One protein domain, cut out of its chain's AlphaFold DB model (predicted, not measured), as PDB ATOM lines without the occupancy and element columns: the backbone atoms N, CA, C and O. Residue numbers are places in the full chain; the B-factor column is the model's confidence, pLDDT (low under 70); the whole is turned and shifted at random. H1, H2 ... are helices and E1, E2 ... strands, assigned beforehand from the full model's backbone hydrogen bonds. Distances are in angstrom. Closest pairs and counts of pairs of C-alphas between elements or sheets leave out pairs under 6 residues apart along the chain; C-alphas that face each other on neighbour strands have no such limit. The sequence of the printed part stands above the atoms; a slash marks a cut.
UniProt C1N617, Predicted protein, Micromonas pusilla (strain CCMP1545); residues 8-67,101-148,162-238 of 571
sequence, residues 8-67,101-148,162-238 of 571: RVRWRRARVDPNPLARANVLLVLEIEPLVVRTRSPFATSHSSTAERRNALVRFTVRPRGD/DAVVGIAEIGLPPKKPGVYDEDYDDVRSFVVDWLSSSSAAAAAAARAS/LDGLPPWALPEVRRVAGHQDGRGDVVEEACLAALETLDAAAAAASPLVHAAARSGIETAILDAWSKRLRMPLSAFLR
ATOM      1  N   ARG A   8     217.360 247.666 282.546       39.91
ATOM      2  CA  ARG A   8     216.588 248.626 283.338       39.91
ATOM      3  C   ARG A   8     215.183 248.673 282.774       39.91
ATOM      4  O   ARG A   8     215.001 249.053 281.623       39.91
ATOM      5  N   VAL A   9     214.199 248.291 283.576       37.50
ATOM      6  CA  VAL A   9     212.787 248.385 283.197       37.50
ATOM      7  C   VAL A   9     212.078 249.196 284.271       37.50
ATOM      8  O   VAL A   9     212.179 248.907 285.463       37.50
ATOM      9  N   ARG A  10     211.401 250.262 283.841       39.69
ATOM     10  CA  ARG A  10     210.668 251.179 284.714       39.69
ATOM     11  C   ARG A  10     209.183 250.889 284.624       39.69
ATOM     12  O   ARG A  10     208.627 250.866 283.528       39.69
ATOM     13  N   TRP A  11     208.537 250.752 285.773       37.91
ATOM     14  CA  TRP A  11     207.084 250.735 285.839       37.91
ATOM     15  C   TRP A  11     206.558 252.160 285.650       37.91
ATOM     16  O   TRP A  11     206.801 253.030 286.483       37.91
ATOM     17  N   ARG A  12     205.847 252.434 284.551       33.94
ATOM     18  CA  ARG A  12     205.086 253.684 284.381       33.94
ATOM     19  C   ARG A  12     203.593 253.362 284.411       33.94
ATOM     20  O   ARG A  12     203.142 252.471 283.701       33.94
ATOM     21  N   ARG A  13     202.843 254.092 285.246       36.22
ATOM     22  CA  ARG A  13     201.386 253.973 285.432       36.22
ATOM     23  C   ARG A  13     200.657 253.922 284.082       36.22
ATOM     24  O   ARG A  13     200.743 254.869 283.306       36.22
ATOM     25  N   ALA A  14     199.871 252.872 283.853       27.86
ATOM     26  CA  ALA A  14     198.666 252.975 283.037       27.86
ATOM     27  C   ALA A  14     197.533 253.398 283.987       27.86
ATOM     28  O   ALA A  14     197.307 252.737 284.998       27.86
ATOM     29  N   ARG A  15     196.877 254.537 283.728       26.20
ATOM     30  CA  ARG A  15     195.724 255.013 284.516       26.20
ATOM     31  C   ARG A  15     194.552 254.036 284.345       26.20
ATOM     32  O   ARG A  15     193.821 254.186 283.378       26.20
ATOM     33  N   VAL A  16     194.379 253.071 285.248       29.48
ATOM     34  CA  VAL A  16     193.107 252.361 285.492       29.48
ATOM     35  C   VAL A  16     193.126 251.875 286.950       29.48
ATOM     36  O   VAL A  16     194.052 251.171 287.346       29.48
ATOM     37  N   ASP A  17     192.143 252.288 287.749       34.16
ATOM     38  CA  ASP A  17     191.899 251.830 289.132       34.16
ATOM     39  C   ASP A  17     190.711 250.835 289.086       34.16
ATOM     40  O   ASP A  17     189.837 251.041 288.244       34.16
ATOM     41  N   PRO A  18     190.639 249.758 289.906       44.97
ATOM     42  CA  PRO A  18     191.275 249.573 291.203       44.97
ATOM     43  C   PRO A  18     192.365 248.491 291.229       44.97
ATOM     44  O   PRO A  18     192.095 247.294 291.125       44.97
ATOM     45  N   ASN A  19     193.610 248.913 291.460       40.06
ATOM     46  CA  ASN A  19     194.742 248.054 291.835       40.06
ATOM     47  C   ASN A  19     195.414 248.674 293.081       40.06
ATOM     48  O   ASN A  19     195.565 249.892 293.110       40.06
ATOM     49  N   PRO A  20     195.840 247.913 294.109       40.81
ATOM     50  CA  PRO A  20     196.634 248.462 295.219       40.81
ATOM     51  C   PRO A  20     197.874 249.266 294.771       40.81
ATOM     52  O   PRO A  20     198.177 250.285 295.377       40.81
ATOM     53  N   LEU A  21     198.513 248.927 293.641       41.78
ATOM     54  CA  LEU A  21     199.601 249.731 293.051       41.78
ATOM     55  C   LEU A  21     199.142 251.056 292.413       41.78
ATOM     56  O   LEU A  21     199.965 251.922 292.140       41.78
ATOM     57  N   ALA A  22     197.847 251.218 292.130       39.62
ATOM     58  CA  ALA A  22     197.290 252.431 291.530       39.62
ATOM     59  C   ALA A  22     196.938 253.513 292.567       39.62
ATOM     60  O   ALA A  22     196.814 254.681 292.181       39.62
ATOM     61  N   ARG A  23     196.834 253.136 293.852       39.97
ATOM     62  CA  ARG A  23     196.679 254.052 294.999       39.97
ATOM     63  C   ARG A  23     197.988 254.707 295.418       39.97
ATOM     64  O   ARG A  23     197.986 255.796 295.980       39.97
ATOM     65  N   ALA A  24     199.092 254.044 295.116       45.81
ATOM     66  CA  ALA A  24     200.404 254.419 295.568       45.81
ATOM     67  C   ALA A  24     201.053 255.324 294.499       45.81
ATOM     68  O   ALA A  24     201.388 254.865 293.406       45.81
ATOM     69  N   ASN A  25     201.195 256.627 294.766       60.56
ATOM     70  CA  ASN A  25     201.981 257.559 293.944       60.56
ATOM     71  C   ASN A  25     203.465 257.138 294.021       60.56
ATOM     72  O   ASN A  25     204.245 257.743 294.738       60.56
ATOM     73  N   VAL A  26     203.866 256.048 293.359       62.84
ATOM     74  CA  VAL A  26     205.226 255.486 293.434       62.84
ATOM     75  C   VAL A  26     205.729 255.016 292.074       62.84
ATOM     76  O   VAL A  26     205.001 254.465 291.249       62.84
ATOM     77  N   LEU A  27     207.024 255.214 291.856       68.56
ATOM     78  CA  LEU A  27     207.820 254.625 290.795       68.56
ATOM     79  C   LEU A  27     208.597 253.431 291.364       68.56
ATOM     80  O   LEU A  27     209.488 253.593 292.199       68.56
ATOM     81  N   LEU A  28     208.287 252.239 290.852       73.81
ATOM     82  CA  LEU A  28     209.039 251.015 291.115       73.81
ATOM     83  C   LEU A  28     210.080 250.778 290.022       73.81
ATOM     84  O   LEU A  28     209.770 250.784 288.825       73.81
ATOM     85  N   VAL A  29     211.322 250.538 290.438       79.31
ATOM     86  CA  VAL A  29     212.425 250.189 289.538       79.31
ATOM     87  C   VAL A  29     213.088 248.916 290.037       79.31
ATOM     88  O   VAL A  29     213.552 248.864 291.173       79.31
ATOM     89  N   LEU A  30     213.155 247.906 289.170       81.88
ATOM     90  CA  LEU A  30     213.954 246.707 289.395       81.88
ATOM     91  C   LEU A  30     215.127 246.719 288.412       81.88
ATOM     92  O   LEU A  30     214.931 246.782 287.196       81.88
ATOM     93  N   GLU A  31     216.344 246.667 288.938       84.94
ATOM     94  CA  GLU A  31     217.568 246.547 288.148       84.94
ATOM     95  C   GLU A  31     218.225 245.199 288.421       84.94
ATOM     96  O   GLU A  31     218.330 244.772 289.572       84.94
ATOM     97  N   ILE A  32     218.718 244.561 287.361       88.81
ATOM     98  CA  ILE A  32     219.552 243.368 287.461       88.81
ATOM     99  C   ILE A  32     220.826 243.545 286.643       88.81
ATOM    100  O   ILE A  32     220.800 243.979 285.487       88.81
ATOM    101  N   GLU A  33     221.957 243.194 287.245       91.06
ATOM    102  CA  GLU A  33     223.247 243.213 286.568       91.06
ATOM    103  C   GLU A  33     224.127 242.025 286.977       91.06
ATOM    104  O   GLU A  33     223.957 241.471 288.070       91.06
ATOM    105  N   PRO A  34     225.092 241.618 286.133       93.56
ATOM    106  CA  PRO A  34     225.986 240.529 286.487       93.56
ATOM    107  C   PRO A  34     226.913 240.944 287.635       93.56
ATOM    108  O   PRO A  34     227.563 241.994 287.597       93.56
ATOM    109  N   LEU A  35     227.025 240.072 288.633       93.38
ATOM    110  CA  LEU A  35     227.976 240.180 289.730       93.38
ATOM    111  C   LEU A  35     229.027 239.081 289.582       93.38
ATOM    112  O   LEU A  35     228.753 237.900 289.767       93.38
ATOM    113  N   VAL A  36     230.246 239.477 289.229       93.94
ATOM    114  CA  VAL A  36     231.350 238.534 289.045       93.94
ATOM    115  C   VAL A  36     232.064 238.301 290.375       93.94
ATOM    116  O   VAL A  36     232.751 239.189 290.889       93.94
ATOM    117  N   VAL A  37     231.922 237.093 290.916       94.31
ATOM    118  CA  VAL A  37     232.586 236.656 292.149       94.31
ATOM    119  C   VAL A  37     233.747 235.741 291.782       94.31
ATOM    120  O   VAL A  37     233.555 234.624 291.310       94.31
ATOM    121  N   ARG A  38     234.973 236.221 291.983       94.94
ATOM    122  CA  ARG A  38     236.196 235.434 291.791       94.94
ATOM    123  C   ARG A  38     236.560 234.762 293.091       94.94
ATOM    124  O   ARG A  38     236.554 235.427 294.127       94.94
ATOM    125  N   THR A  39     236.902 233.484 293.039       93.25
ATOM    126  CA  THR A  39     237.284 232.719 294.224       93.25
ATOM    127  C   THR A  39     238.776 232.868 294.519       93.25
ATOM    128  O   THR A  39     239.582 233.113 293.622       93.25
ATOM    129  N   ARG A  40     239.165 232.747 295.791       91.44
ATOM    130  CA  ARG A  40     240.573 232.862 296.226       91.44
ATOM    131  C   ARG A  40     241.456 231.740 295.693       91.44
ATOM    132  O   ARG A  40     242.633 231.947 295.419       91.44
ATOM    133  N   SER A  41     240.867 230.566 295.542       86.81
ATOM    134  CA  SER A  41     241.408 229.406 294.847       86.81
ATOM    135  C   SER A  41     240.272 228.749 294.060       86.81
ATOM    136  O   SER A  41     239.103 229.016 294.362       86.81
ATOM    137  N   PRO A  42     240.559 227.915 293.044       87.25
ATOM    138  CA  PRO A  42     239.516 227.160 292.359       87.25
ATOM    139  C   PRO A  42     238.654 226.389 293.368       87.25
ATOM    140  O   PRO A  42     239.148 225.551 294.118       87.25
ATOM    141  N   PHE A  43     237.361 226.704 293.417       87.88
ATOM    142  CA  PHE A  43     236.422 226.059 294.322       87.88
ATOM    143  C   PHE A  43     235.896 224.784 293.668       87.88
ATOM    144  O   PHE A  43     234.964 224.819 292.857       87.88
ATOM    145  N   ALA A  44     236.541 223.667 293.996       85.75
ATOM    146  CA  ALA A  44     236.219 222.358 293.461       85.75
ATOM    147  C   ALA A  44     235.283 221.542 294.367       85.75
ATOM    148  O   ALA A  44     235.303 221.607 295.597       85.75
ATOM    149  N   THR A  45     234.463 220.750 293.688       81.19
ATOM    150  CA  THR A  45     233.491 219.772 294.185       81.19
ATOM    151  C   THR A  45     233.743 218.446 293.464       81.19
ATOM    152  O   THR A  45     234.520 218.399 292.511       81.19
ATOM    153  N   SER A  46     233.040 217.379 293.841       76.25
ATOM    154  CA  SER A  46     233.088 216.095 293.120       76.25
ATOM    155  C   SER A  46     232.684 216.182 291.635       76.25
ATOM    156  O   SER A  46     233.041 215.296 290.862       76.25
ATOM    157  N   HIS A  47     231.947 217.222 291.227       74.12
ATOM    158  CA  HIS A  47     231.348 217.327 289.890       74.12
ATOM    159  C   HIS A  47     231.812 218.538 289.073       74.12
ATOM    160  O   HIS A  47     231.565 218.597 287.871       74.12
ATOM    161  N   SER A  48     232.442 219.530 289.703       81.25
ATOM    162  CA  SER A  48     232.846 220.771 289.036       81.25
ATOM    163  C   SER A  48     233.951 221.499 289.795       81.25
ATOM    164  O   SER A  48     234.118 221.293 290.997       81.25
ATOM    165  N   SER A  49     234.659 222.395 289.110       85.75
ATOM    166  CA  SER A  49     235.549 223.386 289.719       85.75
ATOM    167  C   SER A  49     235.319 224.743 289.064       85.75
ATOM    168  O   SER A  49     235.122 224.812 287.851       85.75
ATOM    169  N   THR A  50     235.319 225.815 289.857       85.19
ATOM    170  CA  THR A  50     235.142 227.186 289.361       85.19
ATOM    171  C   THR A  50     236.172 228.114 289.994       85.19
ATOM    172  O   THR A  50     236.366 228.084 291.205       85.19
ATOM    173  N   ALA A  51     236.789 228.976 289.187       90.81
ATOM    174  CA  ALA A  51     237.579 230.116 289.672       90.81
ATOM    175  C   ALA A  51     236.766 231.428 289.688       90.81
ATOM    176  O   ALA A  51     237.140 232.412 290.323       90.81
ATOM    177  N   GLU A  52     235.644 231.447 288.967       92.38
ATOM    178  CA  GLU A  52     234.752 232.592 288.844       92.38
ATOM    179  C   GLU A  52     233.286 232.131 288.799       92.38
ATOM    180  O   GLU A  52     232.963 231.071 288.245       92.38
ATOM    181  N   ARG A  53     232.409 232.930 289.407       91.31
ATOM    182  CA  ARG A  53     230.949 232.821 289.377       91.31
ATOM    183  C   ARG A  53     230.365 234.080 288.760       91.31
ATOM    184  O   ARG A  53     230.752 235.189 289.127       91.31
ATOM    185  N   ARG A  54     229.392 233.906 287.870       94.31
ATOM    186  CA  ARG A  54     228.557 234.994 287.355       94.31
ATOM    187  C   ARG A  54     227.228 234.969 288.108       94.31
ATOM    188  O   ARG A  54     226.254 234.408 287.620       94.31
ATOM    189  N   ASN A  55     227.239 235.544 289.306       95.81
ATOM    190  CA  ASN A  55     226.057 235.774 290.133       95.81
ATOM    191  C   ASN A  55     225.232 236.940 289.558       95.81
ATOM    192  O   ASN A  55     225.642 237.593 288.589       95.81
ATOM    193  N   ALA A  56     224.082 237.234 290.161       95.88
ATOM    194  CA  ALA A  56     223.297 238.426 289.842       95.88
ATOM    195  C   ALA A  56     223.229 239.380 291.040       95.88
ATOM    196  O   ALA A  56     223.075 238.938 292.176       95.88
ATOM    197  N   LEU A  57     223.317 240.684 290.775       96.12
ATOM    198  CA  LEU A  57     222.979 241.738 291.728       96.12
ATOM    199  C   LEU A  57     221.625 242.325 291.341       96.12
ATOM    200  O   LEU A  57     221.452 242.790 290.213       96.12
ATOM    201  N   VAL A  58     220.692 242.303 292.286       94.44
ATOM    202  CA  VAL A  58     219.336 242.832 292.153       94.44
ATOM    203  C   VAL A  58     219.221 244.108 292.977       94.44
ATOM    204  O   VAL A  58     219.655 244.137 294.129       94.44
ATOM    205  N   ARG A  59     218.626 245.159 292.403       93.38
ATOM    206  CA  ARG A  59     218.232 246.372 293.133       93.38
ATOM    207  C   ARG A  59     216.751 246.619 292.949       93.38
ATOM    208  O   ARG A  59     216.291 246.754 291.818       93.38
ATOM    209  N   PHE A  60     216.032 246.712 294.054       89.69
ATOM    210  CA  PHE A  60     214.621 247.059 294.095       89.69
ATOM    211  C   PHE A  60     214.486 248.454 294.698       89.69
ATOM    212  O   PHE A  60     214.823 248.668 295.860       89.69
ATOM    213  N   THR A  61     214.052 249.415 293.891       86.06
ATOM    214  CA  THR A  61     213.874 250.808 294.304       86.06
ATOM    215  C   THR A  61     212.399 251.164 294.306       86.06
ATOM    216  O   THR A  61     211.721 250.990 293.290       86.06
ATOM    217  N   VAL A  62     211.943 251.734 295.416       81.31
ATOM    218  CA  VAL A  62     210.631 252.364 295.545       81.31
ATOM    219  C   VAL A  62     210.840 253.862 295.715       81.31
ATOM    220  O   VAL A  62     211.483 254.278 296.675       81.31
ATOM    221  N   ARG A  63     210.330 254.669 294.782       78.38
ATOM    222  CA  ARG A  63     210.333 256.136 294.894       78.38
ATOM    223  C   ARG A  63     208.909 256.651 294.989       78.38
ATOM    224  O   ARG A  63     208.175 256.428 294.026       78.38
ATOM    225  N   PRO A  64     208.501 257.335 296.062       68.75
ATOM    226  CA  PRO A  64     207.291 258.147 296.032       68.75
ATOM    227  C   PRO A  64     207.389 259.178 294.897       68.75
ATOM    228  O   PRO A  64     208.471 259.659 294.578       68.75
ATOM    229  N   ARG A  65     206.283 259.454 294.215       61.62
ATOM    230  CA  ARG A  65     206.165 260.584 293.296       61.62
ATOM    231  C   ARG A  65     205.609 261.744 294.103       61.62
ATOM    232  O   ARG A  65     204.516 261.593 294.644       61.62
ATOM    233  N   GLY A  66     206.353 262.848 294.158       51.47
ATOM    234  CA  GLY A  66     205.861 264.110 294.698       51.47
ATOM    235  C   GLY A  66     204.564 264.529 294.003       51.47
ATOM    236  O   GLY A  66     204.326 264.192 292.834       51.47
ATOM    237  N   ASP A  67     203.710 265.223 294.748       42.88
ATOM    238  CA  ASP A  67     202.454 265.788 294.263       42.88
ATOM    239  C   ASP A  67     202.771 266.973 293.335       42.88
ATOM    240  O   ASP A  67     202.685 268.135 293.716       42.88
ATOM    241  N   ASP A 101     213.248 260.532 299.550       67.06
ATOM    242  CA  ASP A 101     212.286 259.511 299.995       67.06
ATOM    243  C   ASP A 101     212.432 258.143 299.295       67.06
ATOM    244  O   ASP A 101     211.671 257.199 299.550       67.06
ATOM    245  N   ALA A 102     213.424 257.989 298.412       79.62
ATOM    246  CA  ALA A 102     213.667 256.738 297.701       79.62
ATOM    247  C   ALA A 102     214.233 255.642 298.623       79.62
ATOM    248  O   ALA A 102     215.313 255.771 299.198       79.62
ATOM    249  N   VAL A 103     213.565 254.485 298.685       88.56
ATOM    250  CA  VAL A 103     214.064 253.312 299.418       88.56
ATOM    251  C   VAL A 103     214.623 252.282 298.446       88.56
ATOM    252  O   VAL A 103     213.928 251.827 297.536       88.56
ATOM    253  N   VAL A 104     215.882 251.888 298.656       92.12
ATOM    254  CA  VAL A 104     216.583 250.898 297.827       92.12
ATOM    255  C   VAL A 104     216.937 249.663 298.646       92.12
ATOM    256  O   VAL A 104     217.746 249.716 299.582       92.12
ATOM    257  N   GLY A 105     216.371 248.534 298.242       95.31
ATOM    258  CA  GLY A 105     216.782 247.210 298.676       95.31
ATOM    259  C   GLY A 105     217.729 246.563 297.674       95.31
ATOM    260  O   GLY A 105     217.583 246.755 296.463       95.31
ATOM    261  N   ILE A 106     218.711 245.809 298.163       96.88
ATOM    262  CA  ILE A 106     219.681 245.108 297.314       96.88
ATOM    263  C   ILE A 106     219.752 243.625 297.672       96.88
ATOM    264  O   ILE A 106     219.513 243.239 298.809       96.88
ATOM    265  N   ALA A 107     220.077 242.782 296.699       97.69
ATOM    266  CA  ALA A 107     220.271 241.356 296.934       97.69
ATOM    267  C   ALA A 107     221.269 240.751 295.953       97.69
ATOM    268  O   ALA A 107     221.406 241.195 294.814       97.69
ATOM    269  N   GLU A 108     221.938 239.695 296.396       97.31
ATOM    270  CA  GLU A 108     222.757 238.841 295.549       97.31
ATOM    271  C   GLU A 108     222.046 237.507 295.322       97.31
ATOM    272  O   GLU A 108     221.541 236.912 296.270       97.31
ATOM    273  N   ILE A 109     222.053 237.027 294.078       97.06
ATOM    274  CA  ILE A 109     221.634 235.668 293.725       97.06
ATOM    275  C   ILE A 109     222.891 234.858 293.430       97.06
ATOM    276  O   ILE A 109     223.571 235.111 292.428       97.06
ATOM    277  N   GLY A 110     223.198 233.887 294.289       95.31
ATOM    278  CA  GLY A 110     224.282 232.944 294.065       95.31
ATOM    279  C   GLY A 110     223.935 231.930 292.978       95.31
ATOM    280  O   GLY A 110     222.959 231.192 293.102       95.31
ATOM    281  N   LEU A 111     224.746 231.861 291.918       93.94
ATOM    282  CA  LEU A 111     224.469 231.030 290.741       93.94
ATOM    283  C   LEU A 111     225.567 229.962 290.553       93.94
ATOM    284  O   LEU A 111     226.600 230.213 289.913       93.94
ATOM    285  N   PRO A 112     225.403 228.763 291.153       90.00
ATOM    286  CA  PRO A 112     226.299 227.626 290.926       90.00
ATOM    287  C   PRO A 112     226.189 227.106 289.473       90.00
ATOM    288  O   PRO A 112     225.341 227.570 288.715       90.00
ATOM    289  N   PRO A 113     227.051 226.167 289.018       87.62
ATOM    290  CA  PRO A 113     226.900 225.605 287.685       87.62
ATOM    291  C   PRO A 113     225.596 224.810 287.643       87.62
ATOM    292  O   PRO A 113     225.225 224.183 288.641       87.62
ATOM    293  N   LYS A 114     224.942 224.799 286.481       87.81
ATOM    294  CA  LYS A 114     223.671 224.099 286.331       87.81
ATOM    295  C   LYS A 114     223.803 222.625 286.720       87.81
ATOM    296  O   LYS A 114     224.673 221.912 286.217       87.81
ATOM    297  N   LYS A 115     222.925 222.181 287.615       85.12
ATOM    298  CA  LYS A 115     222.765 220.792 288.055       85.12
ATOM    299  C   LYS A 115     221.280 220.459 287.900       85.12
ATOM    300  O   LYS A 115     220.499 220.966 288.703       85.12
ATOM    301  N   PRO A 116     220.902 219.649 286.894       82.69
ATOM    302  CA  PRO A 116     219.504 219.374 286.584       82.69
ATOM    303  C   PRO A 116     218.690 218.968 287.811       82.69
ATOM    304  O   PRO A 116     219.090 218.069 288.554       82.69
ATOM    305  N   GLY A 117     217.561 219.642 288.020       78.69
ATOM    306  CA  GLY A 117     216.652 219.381 289.132       78.69
ATOM    307  C   GLY A 117     217.141 219.906 290.482       78.69
ATOM    308  O   GLY A 117     216.511 219.615 291.495       78.69
ATOM    309  N   VAL A 118     218.235 220.669 290.529       83.81
ATOM    310  CA  VAL A 118     218.761 221.285 291.760       83.81
ATOM    311  C   VAL A 118     219.045 222.766 291.542       83.81
ATOM    312  O   VAL A 118     218.537 223.609 292.274       83.81
ATOM    313  N   TYR A 119     219.866 223.062 290.536       87.31
ATOM    314  CA  TYR A 119     220.296 224.397 290.144       87.31
ATOM    315  C   TYR A 119     220.048 224.523 288.646       87.31
ATOM    316  O   TYR A 119     220.903 224.163 287.841       87.31
ATOM    317  N   ASP A 120     218.858 224.968 288.266       86.06
ATOM    318  CA  ASP A 120     218.450 224.989 286.857       86.06
ATOM    319  C   ASP A 120     218.658 226.358 286.193       86.06
ATOM    320  O   ASP A 120     218.423 226.501 284.996       86.06
ATOM    321  N   GLU A 121     219.147 227.349 286.943       91.56
ATOM    322  CA  GLU A 121     219.256 228.743 286.509       91.56
ATOM    323  C   GLU A 121     220.708 229.219 286.424       91.56
ATOM    324  O   GLU A 121     221.530 228.963 287.304       91.56
ATOM    325  N   ASP A 122     220.999 229.970 285.368       93.06
ATOM    326  CA  ASP A 122     222.140 230.871 285.278       93.06
ATOM    327  C   ASP A 122     221.674 232.337 285.213       93.06
ATOM    328  O   ASP A 122     220.487 232.652 285.301       93.06
ATOM    329  N   TYR A 123     222.622 233.268 285.075       92.88
ATOM    330  CA  TYR A 123     222.314 234.698 285.063       92.88
ATOM    331  C   TYR A 123     221.338 235.082 283.942       92.88
ATOM    332  O   TYR A 123     220.513 235.980 284.120       92.88
ATOM    333  N   ASP A 124     221.447 234.450 282.773       91.00
ATOM    334  CA  ASP A 124     220.627 234.809 281.625       91.00
ATOM    335  C   ASP A 124     219.196 234.267 281.780       91.00
ATOM    336  O   ASP A 124     218.259 234.954 281.361       91.00
ATOM    337  N   ASP A 125     219.006 233.137 282.472       92.12
ATOM    338  CA  ASP A 125     217.679 232.668 282.897       92.12
ATOM    339  C   ASP A 125     217.047 233.631 283.904       92.12
ATOM    340  O   ASP A 125     215.902 234.042 283.723       92.12
ATOM    341  N   VAL A 126     217.805 234.059 284.924       90.94
ATOM    342  CA  VAL A 126     217.332 235.039 285.919       90.94
ATOM    343  C   VAL A 126     216.932 236.344 285.232       90.94
ATOM    344  O   VAL A 126     215.862 236.891 285.493       90.94
ATOM    345  N   ARG A 127     217.767 236.847 284.315       88.88
ATOM    346  CA  ARG A 127     217.468 238.054 283.538       88.88
ATOM    347  C   ARG A 127     216.195 237.891 282.708       88.88
ATOM    348  O   ARG A 127     215.393 238.820 282.665       88.88
ATOM    349  N   SER A 128     216.025 236.748 282.046       87.56
ATOM    350  CA  SER A 128     214.838 236.473 281.226       87.56
ATOM    351  C   SER A 128     213.582 236.420 282.093       87.56
ATOM    352  O   SER A 128     212.623 237.125 281.796       87.56
ATOM    353  N   PHE A 129     213.637 235.721 283.233       87.25
ATOM    354  CA  PHE A 129     212.544 235.702 284.204       87.25
ATOM    355  C   PHE A 129     212.182 237.103 284.690       87.25
ATOM    356  O   PHE A 129     211.008 237.446 284.719       87.25
ATOM    357  N   VAL A 130     213.167 237.934 285.045       83.00
ATOM    358  CA  VAL A 130     212.915 239.314 285.486       83.00
ATOM    359  C   VAL A 130     212.198 240.116 284.398       83.00
ATOM    360  O   VAL A 130     211.224 240.803 284.693       83.00
ATOM    361  N   VAL A 131     212.638 240.023 283.140       79.50
ATOM    362  CA  VAL A 131     211.986 240.719 282.018       79.50
ATOM    363  C   VAL A 131     210.543 240.239 281.844       79.50
ATOM    364  O   VAL A 131     209.628 241.065 281.818       79.50
ATOM    365  N   ASP A 132     210.330 238.924 281.803       79.88
ATOM    366  CA  ASP A 132     209.007 238.325 281.625       79.88
ATOM    367  C   ASP A 132     208.077 238.642 282.798       79.88
ATOM    368  O   ASP A 132     206.910 238.991 282.602       79.88
ATOM    369  N   TRP A 133     208.590 238.584 284.026       79.31
ATOM    370  CA  TRP A 133     207.869 238.930 285.245       79.31
ATOM    371  C   TRP A 133     207.424 240.389 285.232       79.31
ATOM    372  O   TRP A 133     206.262 240.676 285.512       79.31
ATOM    373  N   LEU A 134     208.296 241.320 284.843       70.88
ATOM    374  CA  LEU A 134     207.959 242.744 284.768       70.88
ATOM    375  C   LEU A 134     206.926 243.025 283.667       70.88
ATOM    376  O   LEU A 134     205.974 243.778 283.889       70.88
ATOM    377  N   SER A 135     207.066 242.395 282.495       68.19
ATOM    378  CA  SER A 135     206.110 242.532 281.389       68.19
ATOM    379  C   SER A 135     204.740 241.933 281.719       68.19
ATOM    380  O   SER A 135     203.710 242.572 281.491       68.19
ATOM    381  N   SER A 136     204.713 240.729 282.293       66.56
ATOM    382  CA  SER A 136     203.479 240.027 282.662       66.56
ATOM    383  C   SER A 136     202.790 240.661 283.862       66.56
ATOM    384  O   SER A 136     201.574 240.799 283.841       66.56
ATOM    385  N   SER A 137     203.536 241.127 284.862       61.28
ATOM    386  CA  SER A 137     202.963 241.801 286.027       61.28
ATOM    387  C   SER A 137     202.390 243.171 285.648       61.28
ATOM    388  O   SER A 137     201.346 243.557 286.169       61.28
ATOM    389  N   SER A 138     202.989 243.870 284.675       55.50
ATOM    390  CA  SER A 138     202.410 245.091 284.090       55.50
ATOM    391  C   SER A 138     201.092 244.803 283.360       55.50
ATOM    392  O   SER A 138     200.122 245.551 283.492       55.50
ATOM    393  N   ALA A 139     201.024 243.689 282.624       42.84
ATOM    394  CA  ALA A 139     199.821 243.263 281.912       42.84
ATOM    395  C   ALA A 139     198.726 242.719 282.851       42.84
ATOM    396  O   ALA A 139     197.552 243.030 282.664       42.84
ATOM    397  N   ALA A 140     199.096 241.951 283.877       43.09
ATOM    398  CA  ALA A 140     198.197 241.407 284.892       43.09
ATOM    399  C   ALA A 140     197.621 242.521 285.774       43.09
ATOM    400  O   ALA A 140     196.418 242.533 286.024       43.09
ATOM    401  N   ALA A 141     198.439 243.510 286.152       46.66
ATOM    402  CA  ALA A 141     197.982 244.729 286.811       46.66
ATOM    403  C   ALA A 141     196.944 245.487 285.962       46.66
ATOM    404  O   ALA A 141     195.929 245.934 286.495       46.66
ATOM    405  N   ALA A 142     197.158 245.583 284.646       40.41
ATOM    406  CA  ALA A 142     196.217 246.217 283.722       40.41
ATOM    407  C   ALA A 142     194.941 245.382 283.475       40.41
ATOM    408  O   ALA A 142     193.863 245.945 283.286       40.41
ATOM    409  N   ALA A 143     195.035 244.049 283.472       33.69
ATOM    410  CA  ALA A 143     193.906 243.143 283.254       33.69
ATOM    411  C   ALA A 143     193.013 242.988 284.499       33.69
ATOM    412  O   ALA A 143     191.789 242.997 284.371       33.69
ATOM    413  N   ALA A 144     193.603 242.905 285.695       36.16
ATOM    414  CA  ALA A 144     192.875 242.862 286.964       36.16
ATOM    415  C   ALA A 144     192.069 244.150 287.207       36.16
ATOM    416  O   ALA A 144     190.930 244.079 287.666       36.16
ATOM    417  N   ALA A 145     192.614 245.308 286.813       37.78
ATOM    418  CA  ALA A 145     191.896 246.582 286.853       37.78
ATOM    419  C   ALA A 145     190.631 246.557 285.968       37.78
ATOM    420  O   ALA A 145     189.551 246.908 286.429       37.78
ATOM    421  N   ARG A 146     190.727 246.023 284.740       33.34
ATOM    422  CA  ARG A 146     189.585 245.888 283.808       33.34
ATOM    423  C   ARG A 146     188.521 244.889 284.278       33.34
ATOM    424  O   ARG A 146     187.333 245.102 284.056       33.34
ATOM    425  N   ALA A 147     188.929 243.785 284.908       31.69
ATOM    426  CA  ALA A 147     188.005 242.766 285.417       31.69
ATOM    427  C   ALA A 147     187.239 243.237 286.667       31.69
ATOM    428  O   ALA A 147     186.076 242.879 286.856       31.69
ATOM    429  N   SER A 148     187.863 244.076 287.502       36.16
ATOM    430  CA  SER A 148     187.208 244.665 288.675       36.16
ATOM    431  C   SER A 148     186.174 245.742 288.318       36.16
ATOM    432  O   SER A 148     185.278 245.989 289.119       36.16
ATOM    433  N   LEU A 162     201.568 237.080 303.032       52.38
ATOM    434  CA  LEU A 162     202.327 236.916 304.257       52.38
ATOM    435  C   LEU A 162     202.111 235.543 304.932       52.38
ATOM    436  O   LEU A 162     202.790 235.285 305.919       52.38
ATOM    437  N   ASP A 163     201.267 234.635 304.418       46.69
ATOM    438  CA  ASP A 163     201.023 233.291 305.000       46.69
ATOM    439  C   ASP A 163     202.285 232.403 305.040       46.69
ATOM    440  O   ASP A 163     202.362 231.445 305.812       46.69
ATOM    441  N   GLY A 164     203.296 232.714 304.219       45.53
ATOM    442  CA  GLY A 164     204.620 232.078 304.256       45.53
ATOM    443  C   GLY A 164     205.552 232.625 305.346       45.53
ATOM    444  O   GLY A 164     206.574 232.010 305.656       45.53
ATOM    445  N   LEU A 165     205.211 233.772 305.937       47.94
ATOM    446  CA  LEU A 165     205.798 234.229 307.189       47.94
ATOM    447  C   LEU A 165     205.067 233.527 308.340       47.94
ATOM    448  O   LEU A 165     203.894 233.176 308.218       47.94
ATOM    449  N   PRO A 166     205.737 233.268 309.470       41.62
ATOM    450  CA  PRO A 166     205.087 232.618 310.599       41.62
ATOM    451  C   PRO A 166     203.768 233.340 310.970       41.62
ATOM    452  O   PRO A 166     203.765 234.572 311.006       41.62
ATOM    453  N   PRO A 167     202.665 232.614 311.289       37.03
ATOM    454  CA  PRO A 167     201.307 233.169 311.464       37.03
ATOM    455  C   PRO A 167     201.196 234.340 312.444       37.03
ATOM    456  O   PRO A 167     200.220 235.086 312.466       37.03
ATOM    457  N   TRP A 168     202.202 234.485 313.296       40.59
ATOM    458  CA  TRP A 168     202.295 235.541 314.270       40.59
ATOM    459  C   TRP A 168     202.747 236.884 313.671       40.59
ATOM    460  O   TRP A 168     202.357 237.906 314.220       40.59
ATOM    461  N   ALA A 169     203.481 236.930 312.547       39.84
ATOM    462  CA  ALA A 169     203.962 238.164 311.893       39.84
ATOM    463  C   ALA A 169     202.835 239.046 311.345       39.84
ATOM    464  O   ALA A 169     202.963 240.266 311.212       39.84
ATOM    465  N   LEU A 170     201.698 238.405 311.091       49.41
ATOM    466  CA  LEU A 170     200.549 238.939 310.384       49.41
ATOM    467  C   LEU A 170     199.890 240.147 311.078       49.41
ATOM    468  O   LEU A 170     199.668 241.141 310.394       49.41
ATOM    469  N   PRO A 171     199.599 240.177 312.395       43.94
ATOM    470  CA  PRO A 171     198.763 241.235 312.978       43.94
ATOM    471  C   PRO A 171     199.477 242.554 313.287       43.94
ATOM    472  O   PRO A 171     198.818 243.476 313.758       43.94
ATOM    473  N   GLU A 172     200.797 242.644 313.116       42.81
ATOM    474  CA  GLU A 172     201.603 243.822 313.479       42.81
ATOM    475  C   GLU A 172     202.387 244.362 312.283       42.81
ATOM    476  O   GLU A 172     202.405 245.573 312.121       42.81
ATOM    477  N   VAL A 173     202.874 243.510 311.364       46.41
ATOM    478  CA  VAL A 173     203.236 243.960 310.003       46.41
ATOM    479  C   VAL A 173     202.012 244.607 309.347       46.41
ATOM    480  O   VAL A 173     202.119 245.692 308.795       46.41
ATOM    481  N   ARG A 174     200.809 244.040 309.541       45.91
ATOM    482  CA  ARG A 174     199.545 244.674 309.125       45.91
ATOM    483  C   ARG A 174     199.112 245.874 309.971       45.91
ATOM    484  O   ARG A 174     198.253 246.614 309.518       45.91
ATOM    485  N   ARG A 175     199.646 246.076 311.183       43.12
ATOM    486  CA  ARG A 175     199.332 247.241 312.050       43.12
ATOM    487  C   ARG A 175     200.293 248.408 311.829       43.12
ATOM    488  O   ARG A 175     199.956 249.532 312.164       43.12
ATOM    489  N   VAL A 176     201.482 248.125 311.299       41.03
ATOM    490  CA  VAL A 176     202.448 249.113 310.812       41.03
ATOM    491  C   VAL A 176     202.085 249.518 309.375       41.03
ATOM    492  O   VAL A 176     201.897 250.703 309.120       41.03
ATOM    493  N   ALA A 177     201.797 248.547 308.499       40.16
ATOM    494  CA  ALA A 177     201.239 248.804 307.165       40.16
ATOM    495  C   ALA A 177     199.819 249.403 307.228       40.16
ATOM    496  O   ALA A 177     199.420 250.209 306.390       40.16
ATOM    497  N   GLY A 178     199.046 249.028 308.249       37.78
ATOM    498  CA  GLY A 178     197.724 249.564 308.542       37.78
ATOM    499  C   GLY A 178     197.813 250.705 309.540       37.78
ATOM    500  O   GLY A 178     197.563 250.503 310.727       37.78
ATOM    501  N   HIS A 179     198.126 251.904 309.052       36.84
ATOM    502  CA  HIS A 179     197.881 253.132 309.801       36.84
ATOM    503  C   HIS A 179     196.466 253.095 310.397       36.84
ATOM    504  O   HIS A 179     195.488 252.873 309.675       36.84
ATOM    505  N   GLN A 180     196.341 253.375 311.697       37.38
ATOM    506  CA  GLN A 180     195.054 253.535 312.391       37.38
ATOM    507  C   GLN A 180     194.278 254.797 311.941       37.38
ATOM    508  O   GLN A 180     193.273 255.169 312.546       37.38
ATOM    509  N   ASP A 181     194.713 255.411 310.838       37.44
ATOM    510  CA  ASP A 181     194.385 256.766 310.411       37.44
ATOM    511  C   ASP A 181     193.940 256.796 308.929       37.44
ATOM    512  O   ASP A 181     193.574 257.846 308.403       37.44
ATOM    513  N   GLY A 182     193.943 255.648 308.234       38.19
ATOM    514  CA  GLY A 182     193.384 255.522 306.880       38.19
ATOM    515  C   GLY A 182     194.278 255.968 305.712       38.19
ATOM    516  O   GLY A 182     193.765 256.111 304.603       38.19
ATOM    517  N   ARG A 183     195.591 256.150 305.909       44.41
ATOM    518  CA  ARG A 183     196.583 256.328 304.824       44.41
ATOM    519  C   ARG A 183     197.720 255.320 305.012       44.41
ATOM    520  O   ARG A 183     198.493 255.495 305.938       44.41
ATOM    521  N   GLY A 184     197.784 254.246 304.223       56.12
ATOM    522  CA  GLY A 184     198.884 253.271 304.294       56.12
ATOM    523  C   GLY A 184     200.219 253.872 303.836       56.12
ATOM    524  O   GLY A 184     200.232 254.827 303.057       56.12
ATOM    525  N   ASP A 185     201.344 253.337 304.325       71.12
ATOM    526  CA  ASP A 185     202.670 253.724 303.830       71.12
ATOM    527  C   ASP A 185     202.855 253.196 302.399       71.12
ATOM    528  O   ASP A 185     202.820 251.991 302.140       71.12
ATOM    529  N   VAL A 186     203.061 254.126 301.469       68.31
ATOM    530  CA  VAL A 186     203.141 253.872 300.027       68.31
ATOM    531  C   VAL A 186     204.262 252.897 299.640       68.31
ATOM    532  O   VAL A 186     204.142 252.163 298.657       68.31
ATOM    533  N   VAL A 187     205.353 252.864 300.412       72.44
ATOM    534  CA  VAL A 187     206.493 251.970 300.182       72.44
ATOM    535  C   VAL A 187     206.152 250.555 300.630       72.44
ATOM    536  O   VAL A 187     206.467 249.594 299.928       72.44
ATOM    537  N   GLU A 188     205.474 250.416 301.767       75.19
ATOM    538  CA  GLU A 188     205.037 249.115 302.278       75.19
ATOM    539  C   GLU A 188     204.001 248.463 301.356       75.19
ATOM    540  O   GLU A 188     204.130 247.285 301.018       75.19
ATOM    541  N   GLU A 189     203.018 249.235 300.879       70.19
ATOM    542  CA  GLU A 189     202.025 248.768 299.903       70.19
ATOM    543  C   GLU A 189     202.685 248.296 298.599       70.19
ATOM    544  O   GLU A 189     202.300 247.269 298.033       70.19
ATOM    545  N   ALA A 190     203.718 249.005 298.138       74.31
ATOM    546  CA  ALA A 190     204.447 248.643 296.931       74.31
ATOM    547  C   ALA A 190     205.288 247.364 297.108       74.31
ATOM    548  O   ALA A 190     205.314 246.518 296.211       74.31
ATOM    549  N   CYS A 191     205.937 247.191 298.265       79.25
ATOM    550  CA  CYS A 191     206.643 245.958 298.624       79.25
ATOM    551  C   CYS A 191     205.686 244.760 298.686       79.25
ATOM    552  O   CYS A 191     205.984 243.711 298.116       79.25
ATOM    553  N   LEU A 192     204.526 244.925 299.329       73.00
ATOM    554  CA  LEU A 192     203.478 243.904 299.386       73.00
ATOM    555  C   LEU A 192     203.037 243.488 297.986       73.00
ATOM    556  O   LEU A 192     203.136 242.314 297.643       73.00
ATOM    557  N   ALA A 193     202.632 244.454 297.160       69.94
ATOM    558  CA  ALA A 193     202.191 244.205 295.794       69.94
ATOM    559  C   ALA A 193     203.258 243.493 294.945       69.94
ATOM    560  O   ALA A 193     202.927 242.597 294.169       69.94
ATOM    561  N   ALA A 194     204.536 243.856 295.105       76.94
ATOM    562  CA  ALA A 194     205.640 243.188 294.420       76.94
ATOM    563  C   ALA A 194     205.810 241.722 294.861       76.94
ATOM    564  O   ALA A 194     206.115 240.871 294.029       76.94
ATOM    565  N   LEU A 195     205.582 241.399 296.138       78.81
ATOM    566  CA  LEU A 195     205.565 240.007 296.599       78.81
ATOM    567  C   LEU A 195     204.357 239.243 296.036       78.81
ATOM    568  O   LEU A 195     204.524 238.105 295.601       78.81
ATOM    569  N   GLU A 196     203.168 239.859 295.966       72.38
ATOM    570  CA  GLU A 196     201.974 239.178 295.431       72.38
ATOM    571  C   GLU A 196     202.146 238.796 293.958       72.38
ATOM    572  O   GLU A 196     201.791 237.691 293.540       72.38
ATOM    573  N   THR A 197     202.718 239.692 293.151       74.88
ATOM    574  CA  THR A 197     202.970 239.405 291.735       74.88
ATOM    575  C   THR A 197     204.100 238.397 291.548       74.88
ATOM    576  O   THR A 197     204.078 237.632 290.580       74.88
ATOM    577  N   LEU A 198     205.081 238.359 292.455       79.81
ATOM    578  CA  LEU A 198     206.130 237.339 292.456       79.81
ATOM    579  C   LEU A 198     205.552 235.943 292.739       79.81
ATOM    580  O   LEU A 198     205.894 234.987 292.041       79.81
ATOM    581  N   ASP A 199     204.625 235.839 293.692       75.12
ATOM    582  CA  ASP A 199     203.926 234.591 294.020       75.12
ATOM    583  C   ASP A 199     203.004 234.132 292.885       75.12
ATOM    584  O   ASP A 199     202.981 232.952 292.534       75.12
ATOM    585  N   ALA A 200     202.289 235.062 292.244       70.62
ATOM    586  CA  ALA A 200     201.460 234.751 291.083       70.62
ATOM    587  C   ALA A 200     202.292 234.183 289.919       70.62
ATOM    588  O   ALA A 200     201.895 233.202 289.284       70.62
ATOM    589  N   ALA A 201     203.472 234.755 289.664       73.19
ATOM    590  CA  ALA A 201     204.395 234.241 288.658       73.19
ATOM    591  C   ALA A 201     204.965 232.867 289.039       73.19
ATOM    592  O   ALA A 201     205.094 231.994 288.179       73.19
ATOM    593  N   ALA A 202     205.239 232.643 290.328       73.12
ATOM    594  CA  ALA A 202     205.652 231.342 290.840       73.12
ATOM    595  C   ALA A 202     204.575 230.264 290.667       73.12
ATOM    596  O   ALA A 202     204.916 229.128 290.357       73.12
ATOM    597  N   ALA A 203     203.298 230.607 290.868       67.62
ATOM    598  CA  ALA A 203     202.169 229.686 290.742       67.62
ATOM    599  C   ALA A 203     201.826 229.346 289.282       67.62
ATOM    600  O   ALA A 203     201.359 228.243 289.002       67.62
ATOM    601  N   ALA A 204     202.054 230.282 288.355       61.66
ATOM    602  CA  ALA A 204     201.940 230.029 286.918       61.66
ATOM    603  C   ALA A 204     203.059 229.105 286.401       61.66
ATOM    604  O   ALA A 204     202.873 228.386 285.418       61.66
ATOM    605  N   ALA A 205     204.212 229.114 287.072       60.25
ATOM    606  CA  ALA A 205     205.309 228.184 286.860       60.25
ATOM    607  C   ALA A 205     205.226 226.982 287.832       60.25
ATOM    608  O   ALA A 205     204.371 226.903 288.708       60.25
ATOM    609  N   SER A 206     206.124 226.002 287.697       61.47
ATOM    610  CA  SER A 206     206.338 225.033 288.785       61.47
ATOM    611  C   SER A 206     207.072 225.738 289.941       61.47
ATOM    612  O   SER A 206     207.983 226.512 289.659       61.47
ATOM    613  N   PRO A 207     206.799 225.457 291.234       59.12
ATOM    614  CA  PRO A 207     207.413 226.202 292.342       59.12
ATOM    615  C   PRO A 207     208.926 225.996 292.509       59.12
ATOM    616  O   PRO A 207     209.517 226.598 293.397       59.12
ATOM    617  N   LEU A 208     209.550 225.139 291.697       64.88
ATOM    618  CA  LEU A 208     211.010 224.971 291.613       64.88
ATOM    619  C   LEU A 208     211.619 225.711 290.417       64.88
ATOM    620  O   LEU A 208     212.823 225.926 290.365       64.88
ATOM    621  N   VAL A 209     210.787 226.113 289.460       73.31
ATOM    622  CA  VAL A 209     211.202 226.916 288.316       73.31
ATOM    623  C   VAL A 209     211.444 228.342 288.809       73.31
ATOM    624  O   VAL A 209     210.690 228.874 289.631       73.31
ATOM    625  N   HIS A 210     212.534 228.943 288.344       86.25
ATOM    626  CA  HIS A 210     212.933 230.302 288.705       86.25
ATOM    627  C   HIS A 210     213.069 230.551 290.222       86.25
ATOM    628  O   HIS A 210     212.755 231.635 290.713       86.25
ATOM    629  N   ALA A 211     213.449 229.533 291.003       90.69
ATOM    630  CA  ALA A 211     213.641 229.660 292.448       90.69
ATOM    631  C   ALA A 211     214.774 230.644 292.792       90.69
ATOM    632  O   ALA A 211     214.600 231.492 293.669       90.69
ATOM    633  N   ALA A 212     215.888 230.610 292.061       94.06
ATOM    634  CA  ALA A 212     217.004 231.522 292.288       94.06
ATOM    635  C   ALA A 212     216.643 232.961 291.888       94.06
ATOM    636  O   ALA A 212     216.952 233.904 292.613       94.06
ATOM    637  N   ALA A 213     215.934 233.156 290.771       92.94
ATOM    638  CA  ALA A 213     215.462 234.486 290.395       92.94
ATOM    639  C   ALA A 213     214.505 235.083 291.438       92.94
ATOM    640  O   ALA A 213     214.673 236.232 291.858       92.94
ATOM    641  N   ARG A 214     213.529 234.290 291.900       91.75
ATOM    642  CA  ARG A 214     212.576 234.716 292.934       91.75
ATOM    643  C   ARG A 214     213.263 235.037 294.251       91.75
ATOM    644  O   ARG A 214     212.922 236.045 294.865       91.75
ATOM    645  N   SER A 215     214.264 234.253 294.650       94.38
ATOM    646  CA  SER A 215     214.950 234.466 295.921       94.38
ATOM    647  C   SER A 215     215.635 235.832 296.004       94.38
ATOM    648  O   SER A 215     215.535 236.502 297.035       94.38
ATOM    649  N   GLY A 216     216.285 236.283 294.927       94.88
ATOM    650  CA  GLY A 216     216.933 237.594 294.888       94.88
ATOM    651  C   GLY A 216     215.947 238.751 294.858       94.88
ATOM    652  O   GLY A 216     216.161 239.744 295.549       94.88
ATOM    653  N   ILE A 217     214.855 238.620 294.099       92.62
ATOM    654  CA  ILE A 217     213.801 239.643 294.052       92.62
ATOM    655  C   ILE A 217     213.140 239.771 295.429       92.62
ATOM    656  O   ILE A 217     213.069 240.877 295.960       92.62
ATOM    657  N   GLU A 218     212.737 238.653 296.042       93.81
ATOM    658  CA  GLU A 218     212.164 238.642 297.392       93.81
ATOM    659  C   GLU A 218     213.141 239.254 298.402       93.81
ATOM    660  O   GLU A 218     212.765 240.147 299.155       93.81
ATOM    661  N   THR A 219     214.416 238.853 298.383       96.50
ATOM    662  CA  THR A 219     215.427 239.394 299.306       96.50
ATOM    663  C   THR A 219     215.583 240.910 299.161       96.50
ATOM    664  O   THR A 219     215.631 241.608 300.173       96.50
ATOM    665  N   ALA A 220     215.606 241.437 297.931       96.00
ATOM    666  CA  ALA A 220     215.711 242.875 297.693       96.00
ATOM    667  C   ALA A 220     214.456 243.627 298.171       96.00
ATOM    668  O   ALA A 220     214.577 244.703 298.754       96.00
ATOM    669  N   ILE A 221     213.259 243.058 297.992       91.56
ATOM    670  CA  ILE A 221     212.012 243.641 298.511       91.56
ATOM    671  C   ILE A 221     212.030 243.680 300.047       91.56
ATOM    672  O   ILE A 221     211.738 244.714 300.645       91.56
ATOM    673  N   LEU A 222     212.416 242.579 300.699       92.94
ATOM    674  CA  LEU A 222     212.472 242.492 302.162       92.94
ATOM    675  C   LEU A 222     213.537 243.422 302.761       92.94
ATOM    676  O   LEU A 222     213.320 244.021 303.817       92.94
ATOM    677  N   ASP A 223     214.676 243.584 302.089       95.50
ATOM    678  CA  ASP A 223     215.701 244.552 302.478       95.50
ATOM    679  C   ASP A 223     215.185 245.997 302.366       95.50
ATOM    680  O   ASP A 223     215.314 246.761 303.321       95.50
ATOM    681  N   ALA A 224     214.517 246.360 301.263       91.44
ATOM    682  CA  ALA A 224     213.892 247.678 301.111       91.44
ATOM    683  C   ALA A 224     212.852 247.939 302.211       91.44
ATOM    684  O   ALA A 224     212.881 248.971 302.882       91.44
ATOM    685  N   TRP A 225     211.957 246.981 302.448       88.44
ATOM    686  CA  TRP A 225     210.890 247.136 303.431       88.44
ATOM    687  C   TRP A 225     211.440 247.273 304.854       88.44
ATOM    688  O   TRP A 225     211.091 248.202 305.582       88.44
ATOM    689  N   SER A 226     212.375 246.410 305.250       87.94
ATOM    690  CA  SER A 226     212.998 246.510 306.573       87.94
ATOM    691  C   SER A 226     213.814 247.801 306.746       87.94
ATOM    692  O   SER A 226     213.798 248.381 307.834       87.94
ATOM    693  N   LYS A 227     214.432 248.333 305.679       90.38
ATOM    694  CA  LYS A 227     215.043 249.675 305.674       90.38
ATOM    695  C   LYS A 227     214.027 250.792 305.902       90.38
ATOM    696  O   LYS A 227     214.288 251.646 306.750       90.38
ATOM    697  N   ARG A 228     212.871 250.765 305.223       86.69
ATOM    698  CA  ARG A 228     211.776 251.739 305.431       86.69
ATOM    699  C   ARG A 228     211.323 251.757 306.889       86.69
ATOM    700  O   ARG A 228     211.179 252.822 307.481       86.69
ATOM    701  N   LEU A 229     211.214 250.576 307.491       82.75
ATOM    702  CA  LEU A 229     210.849 250.405 308.898       82.75
ATOM    703  C   LEU A 229     211.987 250.712 309.884       82.75
ATOM    704  O   LEU A 229     211.789 250.621 311.096       82.75
ATOM    705  N   ARG A 230     213.187 251.046 309.391       85.38
ATOM    706  CA  ARG A 230     214.409 251.242 310.187       85.38
ATOM    707  C   ARG A 230     214.723 250.042 311.094       85.38
ATOM    708  O   ARG A 230     215.228 250.204 312.204       85.38
ATOM    709  N   MET A 231     214.438 248.833 310.613       84.12
ATOM    710  CA  MET A 231     214.635 247.579 311.339       84.12
ATOM    711  C   MET A 231     215.709 246.708 310.685       84.12
ATOM    712  O   MET A 231     215.749 246.610 309.457       84.12
ATOM    713  N   PRO A 232     216.537 246.000 311.475       87.06
ATOM    714  CA  PRO A 232     217.355 244.919 310.944       87.06
ATOM    715  C   PRO A 232     216.484 243.851 310.284       87.06
ATOM    716  O   PRO A 232     215.458 243.453 310.840       87.06
ATOM    717  N   LEU A 233     216.928 243.316 309.148       87.81
ATOM    718  CA  LEU A 233     216.233 242.243 308.433       87.81
ATOM    719  C   LEU A 233     216.043 241.009 309.329       87.81
ATOM    720  O   LEU A 233     215.004 240.362 309.299       87.81
ATOM    721  N   SER A 234     217.013 240.721 310.200       81.62
ATOM    722  CA  SER A 234     216.927 239.630 311.181       81.62
ATOM    723  C   SER A 234     215.791 239.819 312.192       81.62
ATOM    724  O   SER A 234     215.197 238.838 312.639       81.62
ATOM    725  N   ALA A 235     215.473 241.066 312.549       77.31
ATOM    726  CA  ALA A 235     214.344 241.404 313.408       77.31
ATOM    727  C   ALA A 235     213.026 241.370 312.624       77.31
ATOM    728  O   ALA A 235     212.049 240.813 313.121       77.31
ATOM    729  N   PHE A 236     213.027 241.892 311.392       80.75
ATOM    730  CA  PHE A 236     211.880 241.857 310.483       80.75
ATOM    731  C   PHE A 236     211.378 240.419 310.259       80.75
ATOM    732  O   PHE A 236     210.193 240.143 310.409       80.75
ATOM    733  N   LEU A 237     212.288 239.474 310.006       79.62
ATOM    734  CA  LEU A 237     211.966 238.060 309.774       79.62
ATOM    735  C   LEU A 237     211.523 237.294 311.043       79.62
ATOM    736  O   LEU A 237     210.982 236.197 310.937       79.62
ATOM    737  N   ARG A 238     211.763 237.840 312.245       70.12
ATOM    738  CA  ARG A 238     211.513 237.206 313.562       70.12
ATOM    739  C   ARG A 238     210.227 237.651 314.262       70.12
ATOM    740  O   ARG A 238     209.969 237.244 315.395       70.12
TER     741      ARG A 238
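Overview. This is residues 8 to 67, 101 to 148 and 162 to 238 of the 571 residues of the protein "Predicted protein" of Micromonas pusilla (strain CCMP1545) (UniProt C1N617). A twisted wall of four strands, E1 to E4, has helices H2, H4 and H5 over one face and its other face bare; H4 and H5 lie side by side and H2 crosses near them. The long hairpin of E2 and E3 reaches to one end of the longest axis, while short H1, H3 and H6 lie round the helical side. The printed part has 185 residues, in the order E1 H1 E2 E3 E4 H2 H3 H4 H5 H6. The sheet's order is E1 - E2 - E3 - E4, antiparallel throughout, and the class is mixed, helices and strands. The whole is compact, with a radius of gyration of the C-alphas of 17.9 A, yet elongated, spanning 58 by 36 by 32 A.

Arrangement. Edge strand E1, residues 8 to 10, is the antiparallel neighbour of E2, residues 26 to 44, with C-alphas 10 and 29, which face each other, 5.2 A apart; no N and O are within hydrogen-bond range across this pair. E2 bends by 97 degrees at residue 41 and forms a hairpin with E3, residues 49 to 64, where N 31 and O 59 are 2.9 A apart. Edge strand E4, residues 103 to 109, is antiparallel to E3, with N 105 and O 60 2.8 A apart. The two layers are this sheet and, on one face, H2, residues 123 to 148, H4, residues 186 to 204, and H5, residues 211 to 228. H2 runs along the strands over E2, at a height over the sheet of 12.0 A; H5 is over E3 and E4 at 6.2 A. H4 and H5, a helical hairpin, touch at a shallow tilt of 12 degrees, opposite ways, closest at C-alphas Cys 191 and Ile 221, 5.8 A. H2 with residues 126 to 130 touches H5, closest at C-alphas Val 126 and Ala 213, 4.9 A. H1, residues 20 to 23, touches H4; H6, residues 233 to 236, touches H5; H3, residues 170 to 177, is close to H4 but not clearly touching. Every O i to N i+4 pair is within hydrogen-bond range in H2, H4 and H5, and 3 of 4 in H3; H1 and H6 are too short for one.

Along the chain. E1 begins at C-alpha 8, (216.588, 248.626, 283.338). From first to last C-alpha E2 measures 45.4 A, E3 45.2 A, H2 36.7 A, H4 27.2 A and H5 25.7 A. H6 ends at C-alpha 236, (211.880, 241.857, 310.483).

Size, cuts and confidence. The C-alphas farthest apart, Ser 46 and Asp 181, are 58.7 A apart. Residues 68 to 100 and 149 to 161 are not printed, with C-alpha gaps of 13.0 A and 23.1 A. The link from E4 to H2 is long. Mean pLDDT of the printed part is 71.2, with 70 residues under 70, among them 8 to 27 and 162 to 184.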